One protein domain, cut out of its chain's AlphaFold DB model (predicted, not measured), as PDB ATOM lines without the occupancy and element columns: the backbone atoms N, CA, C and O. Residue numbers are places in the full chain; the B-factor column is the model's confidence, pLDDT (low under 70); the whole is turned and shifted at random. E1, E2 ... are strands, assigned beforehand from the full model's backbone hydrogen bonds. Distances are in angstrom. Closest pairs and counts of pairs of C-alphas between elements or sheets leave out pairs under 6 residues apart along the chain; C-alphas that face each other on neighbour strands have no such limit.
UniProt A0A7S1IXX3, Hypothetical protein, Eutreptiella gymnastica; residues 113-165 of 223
ATOM      1  N   SER A 113     166.289 162.382 273.789       92.62
ATOM      2  CA  SER A 113     167.696 162.714 273.722       92.62
ATOM      3  C   SER A 113     168.259 163.112 275.079       92.62
ATOM      4  O   SER A 113     167.645 163.845 275.853       92.62
ATOM      5  N   THR A 114     169.456 162.629 275.362       92.31
ATOM      6  CA  THR A 114     170.245 162.943 276.550       92.31
ATOM      7  C   THR A 114     171.048 164.234 276.406       92.31
ATOM      8  O   THR A 114     171.412 164.832 277.418       92.31
ATOM      9  N   VAL A 115     171.299 164.689 275.174       92.38
ATOM     10  CA  VAL A 115     172.153 165.840 274.855       92.38
ATOM     11  C   VAL A 115     171.462 166.770 273.858       92.38
ATOM     12  O   VAL A 115     170.571 166.359 273.126       92.38
ATOM     13  N   ALA A 116     171.859 168.041 273.823       93.75
ATOM     14  CA  ALA A 116     171.439 168.943 272.754       93.75
ATOM     15  C   ALA A 116     172.453 168.896 271.604       93.75
ATOM     16  O   ALA A 116     173.661 168.886 271.852       93.75
ATOM     17  N   GLY A 117     171.981 168.902 270.361       93.69
ATOM     18  CA  GLY A 117     172.852 168.880 269.191       93.69
ATOM     19  C   GLY A 117     172.129 168.532 267.898       93.69
ATOM     20  O   GLY A 117     170.904 168.491 267.849       93.69
ATOM     21  N   THR A 118     172.898 168.256 266.850       93.75
ATOM     22  CA  THR A 118     172.369 167.868 265.535       93.75
ATOM     23  C   THR A 118     172.492 166.359 265.330       93.75
ATOM     24  O   THR A 118     173.544 165.768 265.599       93.75
ATOM     25  N   VAL A 119     171.440 165.718 264.817       94.25
ATOM     26  CA  VAL A 119     171.439 164.290 264.476       94.25
ATOM     27  C   VAL A 119     172.363 164.052 263.280       94.25
ATOM     28  O   VAL A 119     172.070 164.419 262.145       94.25
ATOM     29  N   SER A 120     173.510 163.429 263.538       91.50
ATOM     30  CA  SER A 120     174.590 163.258 262.559       91.50
ATOM     31  C   SER A 120     174.532 161.932 261.805       91.50
ATOM     32  O   SER A 120     174.938 161.867 260.642       91.50
ATOM     33  N   ASP A 121     174.023 160.873 262.437       91.81
ATOM     34  CA  ASP A 121     173.860 159.570 261.801       91.81
ATOM     35  C   ASP A 121     172.786 158.737 262.500       91.81
ATOM     36  O   ASP A 121     172.611 158.832 263.716       91.81
ATOM     37  N   ILE A 122     172.086 157.910 261.726       91.12
ATOM     38  CA  ILE A 122     171.089 156.959 262.218       91.12
ATOM     39  C   ILE A 122     171.422 155.610 261.584       91.12
ATOM     40  O   ILE A 122     171.336 155.458 260.365       91.12
ATOM     41  N   LYS A 123     171.815 154.631 262.402       89.88
ATOM     42  CA  LYS A 123     172.108 153.264 261.949       89.88
ATOM     43  C   LYS A 123     171.071 152.300 262.487       89.88
ATOM     44  O   LYS A 123     170.766 152.333 263.674       89.88
ATOM     45  N   GLU A 124     170.580 151.408 261.639       85.50
ATOM     46  CA  GLU A 124     169.731 150.295 262.057       85.50
ATOM     47  C   GLU A 124     170.524 148.988 261.954       85.50
ATOM     48  O   GLU A 124     170.789 148.482 260.864       85.50
ATOM     49  N   GLU A 125     170.902 148.419 263.097       82.19
ATOM     50  CA  GLU A 125     171.626 147.151 263.157       82.19
ATOM     51  C   GLU A 125     170.926 146.175 264.098       82.19
ATOM     52  O   GLU A 125     170.579 146.504 265.228       82.19
ATOM     53  N   LYS A 126     170.729 144.928 263.649       74.69
ATOM     54  CA  LYS A 126     170.220 143.817 264.482       74.69
ATOM     55  C   LYS A 126     168.995 144.182 265.341       74.69
ATOM     56  O   LYS A 126     168.836 143.643 266.438       74.69
ATOM     57  N   ARG A 127     168.089 145.008 264.801       73.69
ATOM     58  CA  ARG A 127     166.865 145.488 265.467       73.69
ATOM     59  C   ARG A 127     167.110 146.463 266.626       73.69
ATOM     60  O   ARG A 127     166.408 146.444 267.640       73.69
ATOM     61  N   VAL A 128     168.110 147.307 266.463       84.12
ATOM     62  CA  VAL A 128     168.429 148.423 267.339       84.12
ATOM     63  C   VAL A 128     168.760 149.605 266.435       84.12
ATOM     64  O   VAL A 128     169.486 149.442 265.455       84.12
ATOM     65  N   PHE A 129     168.203 150.769 266.744       86.25
ATOM     66  CA  PHE A 129     168.609 152.025 266.137       86.25
ATOM     67  C   PHE A 129     169.698 152.654 266.999       86.25
ATOM     68  O   PHE A 129     169.521 152.798 268.205       86.25
ATOM     69  N   THR A 130     170.806 153.040 266.386       91.06
ATOM     70  CA  THR A 130     171.835 153.860 267.020       91.06
ATOM     71  C   THR A 130     171.762 155.247 266.405       91.06
ATOM     72  O   THR A 130     172.058 155.419 265.220       91.06
ATOM     73  N   VAL A 131     171.340 156.228 267.199       91.31
ATOM     74  CA  VAL A 131     171.255 157.637 266.804       91.31
ATOM     75  C   VAL A 131     172.487 158.353 267.339       91.31
ATOM     76  O   VAL A 131     172.741 158.340 268.539       91.31
ATOM     77  N   THR A 132     173.278 158.956 266.454       93.31
ATOM     78  CA  THR A 132     174.487 159.699 266.829       93.31
ATOM     79  C   THR A 132     174.205 161.190 266.791       93.31
ATOM     80  O   THR A 132     173.944 161.743 265.718       93.31
ATOM     81  N   ILE A 133     174.307 161.860 267.931       93.31
ATOM     82  CA  ILE A 133     174.043 163.294 268.073       93.31
ATOM     83  C   ILE A 133     175.374 164.010 268.264       93.31
ATOM     84  O   ILE A 133     176.198 163.583 269.071       93.31
ATOM     85  N   THR A 134     175.605 165.067 267.485       93.56
ATOM     86  CA  THR A 134     176.801 165.910 267.606       93.56
ATOM     87  C   THR A 134     176.442 167.195 268.345       93.56
ATOM     88  O   THR A 134     175.628 167.977 267.853       93.56
ATOM     89  N   GLY A 135     177.030 167.391 269.524       90.00
ATOM     90  CA  GLY A 135     176.853 168.582 270.349       90.00
ATOM     91  C   GLY A 135     177.570 169.807 269.780       90.00
ATOM     92  O   GLY A 135     178.449 169.700 268.923       90.00
ATOM     93  N   ALA A 136     177.220 170.993 270.285       85.88
ATOM     94  CA  ALA A 136     177.837 172.258 269.869       85.88
ATOM     95  C   ALA A 136     179.348 172.339 270.184       85.88
ATOM     96  O   ALA A 136     180.080 173.097 269.553       85.88
ATOM     97  N   ASP A 137     179.819 171.539 271.140       86.50
ATOM     98  CA  ASP A 137     181.227 171.364 271.507       86.50
ATOM     99  C   ASP A 137     181.978 170.371 270.595       86.50
ATOM    100  O   ASP A 137     183.171 170.130 270.781       86.50
ATOM    101  N   GLY A 138     181.293 169.785 269.607       82.88
ATOM    102  CA  GLY A 138     181.828 168.761 268.714       82.88
ATOM    103  C   GLY A 138     181.853 167.353 269.317       82.88
ATOM    104  O   GLY A 138     182.318 166.424 268.651       82.88
ATOM    105  N   SER A 139     181.357 167.169 270.547       89.31
ATOM    106  CA  SER A 139     181.211 165.844 271.149       89.31
ATOM    107  C   SER A 139     180.160 165.020 270.401       89.31
ATOM    108  O   SER A 139     179.189 165.556 269.866       89.31
ATOM    109  N   LYS A 140     180.366 163.700 270.322       90.69
ATOM    110  CA  LYS A 140     179.414 162.764 269.712       90.69
ATOM    111  C   LYS A 140     178.877 161.820 270.773       90.69
ATOM    112  O   LYS A 140     179.655 161.122 271.419       90.69
ATOM    113  N   THR A 141     177.560 161.777 270.912       90.69
ATOM    114  CA  THR A 141     176.866 160.864 271.821       90.69
ATOM    115  C   THR A 141     176.049 159.875 271.007       90.69
ATOM    116  O   THR A 141     175.290 160.269 270.122       90.69
ATOM    117  N   GLU A 142     176.228 158.588 271.292       91.31
ATOM    118  CA  GLU A 142     175.449 157.515 270.681       91.31
ATOM    119  C   GLU A 142     174.302 157.115 271.605       91.31
ATOM    120  O   GLU A 142     174.510 156.722 272.754       91.31
ATOM    121  N   GLU A 143     173.085 157.183 271.082       88.38
ATOM    122  CA  GLU A 143     171.881 156.745 271.767       88.38
ATOM    123  C   GLU A 143     171.353 155.463 271.139       88.38
ATOM    124  O   GLU A 143     171.048 155.398 269.947       88.38
ATOM    125  N   VAL A 144     171.258 154.424 271.966       88.56
ATOM    126  CA  VAL A 144     170.882 153.077 271.544       88.56
ATOM    127  C   VAL A 144     169.406 152.842 271.857       88.56
ATOM    128  O   VAL A 144     168.995 152.794 273.017       88.56
ATOM    129  N   LEU A 145     168.608 152.666 270.811       88.06
ATOM    130  CA  LEU A 145     167.153 152.592 270.854       88.06
ATOM    131  C   LEU A 145     166.685 151.209 270.368       88.06
ATOM    132  O   LEU A 145     166.932 150.835 269.222       88.06
ATOM    133  N   PRO A 146     166.007 150.398 271.193       85.50
ATOM    134  CA  PRO A 146     165.513 149.095 270.757       85.50
ATOM    135  C   PRO A 146     164.320 149.232 269.800       85.50
ATOM    136  O   PRO A 146     163.509 150.147 269.930       85.50
ATOM    137  N   VAL A 147     164.135 148.263 268.895       80.00
ATOM    138  CA  VAL A 147     162.941 148.242 268.028       80.00
ATOM    139  C   VAL A 147     161.632 148.123 268.815       80.00
ATOM    140  O   VAL A 147     161.473 147.291 269.721       80.00
ATOM    141  N   GLY A 148     160.651 148.916 268.397       78.50
ATOM    142  CA  GLY A 148     159.289 148.916 268.924       78.50
ATOM    143  C   GLY A 148     158.626 150.272 268.721       78.50
ATOM    144  O   GLY A 148     157.522 150.333 268.191       78.50
ATOM    145  N   ALA A 149     159.337 151.339 269.081       82.94
ATOM    146  CA  ALA A 149     158.943 152.712 268.802       82.94
ATOM    147  C   ALA A 149     159.434 153.153 267.413       82.94
ATOM    148  O   ALA A 149     160.487 152.709 266.953       82.94
ATOM    149  N   THR A 150     158.674 154.020 266.751       87.62
ATOM    150  CA  THR A 150     159.036 154.588 265.443       87.62
ATOM    151  C   THR A 150     159.891 155.831 265.664       87.62
ATOM    152  O   THR A 150     159.537 156.654 266.507       87.62
ATOM    153  N   LEU A 151     161.002 155.980 264.941       90.12
ATOM    154  CA  LEU A 151     161.798 157.213 264.955       90.12
ATOM    155  C   LEU A 151     160.983 158.380 264.383       90.12
ATOM    156  O   LEU A 151     160.250 158.198 263.413       90.12
ATOM    157  N   ILE A 152     161.105 159.555 265.001       92.81
ATOM    158  CA  ILE A 152     160.440 160.799 264.559       92.81
ATOM    159  C   ILE A 152     161.428 161.907 264.185       92.81
ATOM    160  O   ILE A 152     161.001 163.018 263.894       92.81
ATOM    161  N   VAL A 153     162.726 161.609 264.243       91.00
ATOM    162  CA  VAL A 153     163.811 162.521 263.881       91.00
ATOM    163  C   VAL A 153     164.552 161.976 262.670       91.00
ATOM    164  O   VAL A 153     164.764 160.764 262.560       91.00
ATOM    165  N   ASP A 154     164.974 162.882 261.803       92.62
ATOM    166  CA  ASP A 154     165.760 162.604 260.614       92.62
ATOM    167  C   ASP A 154     167.202 163.105 260.773       92.62
ATOM    168  O   ASP A 154     167.573 163.850 261.686       92.62
ATOM    169  N   LYS A 155     168.074 162.659 259.867       92.44
ATOM    170  CA  LYS A 155     169.462 163.122 259.821       92.44
ATOM    171  C   LYS A 155     169.499 164.610 259.460       92.44
ATOM    172  O   LYS A 155     169.020 164.997 258.398       92.44
ATOM    173  N   GLY A 156     170.160 165.409 260.291       91.31
ATOM    174  CA  GLY A 156     170.248 166.862 260.151       91.31
ATOM    175  C   GLY A 156     169.332 167.641 261.094       91.31
ATOM    176  O   GLY A 156     169.496 168.855 261.187       91.31
ATOM    177  N   ASP A 157     168.439 166.972 261.823       93.00
ATOM    178  CA  ASP A 157     167.559 167.637 262.784       93.00
ATOM    179  C   ASP A 157     168.333 168.133 264.009       93.00
ATOM    180  O   ASP A 157     169.208 167.440 264.538       93.00
ATOM    181  N   GLU A 158     167.985 169.327 264.488       92.94
ATOM    182  CA  GLU A 158     168.416 169.815 265.797       92.94
ATOM    183  C   GLU A 158     167.479 169.284 266.884       92.94
ATOM    184  O   GLU A 158     166.254 169.403 266.800       92.94
ATOM    185  N   VAL A 159     168.071 168.702 267.922       94.31
ATOM    186  CA  VAL A 159     167.360 168.162 269.078       94.31
ATOM    187  C   VAL A 159     167.846 168.825 270.360       94.31
ATOM    188  O   VAL A 159     169.041 169.060 270.549       94.31
ATOM    189  N   ALA A 160     166.912 169.134 271.257       94.56
ATOM    190  CA  ALA A 160     167.210 169.605 272.603       94.56
ATOM    191  C   ALA A 160     167.323 168.437 273.599       94.56
ATOM    192  O   ALA A 160     166.781 167.352 273.381       94.56
ATOM    193  N   VAL A 161     167.959 168.688 274.748       93.69
ATOM    194  CA  VAL A 161     167.957 167.737 275.871       93.69
ATOM    195  C   VAL A 161     166.512 167.422 276.268       93.69
ATOM    196  O   VAL A 161     165.714 168.322 276.521       93.69
ATOM    197  N   GLY A 162     166.179 166.136 276.339       91.62
ATOM    198  CA  GLY A 162     164.846 165.641 276.667       91.62
ATOM    199  C   GLY A 162     163.862 165.625 275.494       91.62
ATOM    200  O   GLY A 162     162.729 165.178 275.681       91.62
ATOM    201  N   GLN A 163     164.264 166.056 274.292       94.25
ATOM    202  CA  GLN A 163     163.408 165.987 273.109       94.25
ATOM    203  C   GLN A 163     163.179 164.523 272.694       94.25
ATOM    204  O   GLN A 163     164.149 163.768 272.577       94.25
ATOM    205  N   PRO A 164     161.926 164.089 272.464       93.81
ATOM    206  CA  PRO A 164     161.639 162.731 272.013       93.81
ATOM    207  C   PRO A 164     162.301 162.418 270.665       93.81
ATOM    208  O   PRO A 164     162.132 163.160 269.702       93.81
ATOM    209  N   LEU A 165     163.015 161.295 270.595       92.06
ATOM    210  CA  LEU A 165     163.586 160.746 269.360       92.06
ATOM    211  C   LEU A 165     162.646 159.728 268.706       92.06
ATOM    212  O   LEU A 165     162.735 159.465 267.506       92.06
TER     213      LEU A 165
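Overview. This is residues 113 to 165 of the 223 residues of the protein "Hypothetical protein" of Eutreptiella gymnastica (UniProt A0A7S1IXX3). A strongly twisted wall of three strands, E1, E2 and E3, has the long unnamed stretch 147 to 165 folded back over one face, where residues 158 to 159 pair antiparallel with 117 to 118 of E1. Of 53 printed residues, 23 are in named strands, under half; the class is all strand, with no named helix. The antiparallel order E1, E2, E3 is a meander, each strand the antiparallel neighbour of the one before. The whole is compact, radius of gyration of the C-alphas 10.3 A, yet elongated, spanning 30 by 17 by 17 A.

Along the chain. Find C-alpha 117 at (172.852, 168.880, 269.191); E1 runs from there to 125, 22.6 A, and bends by 51 degrees at 120. E2 is residues 128 to 134, 19.4 A; E3, 140 to 146, 19.5 A, ends at (165.513, 149.095, 270.757).

Arrangement. Look for hairpin E1 and E2 at N 123 and O 130, 2.9 A, and hairpin E2 and E3 at N 131 and O 143, 2.9 A.

Size, cuts and confidence. Both links between strands are tight. The printed part has no cut, and no printed residue is under 70 in pLDDT.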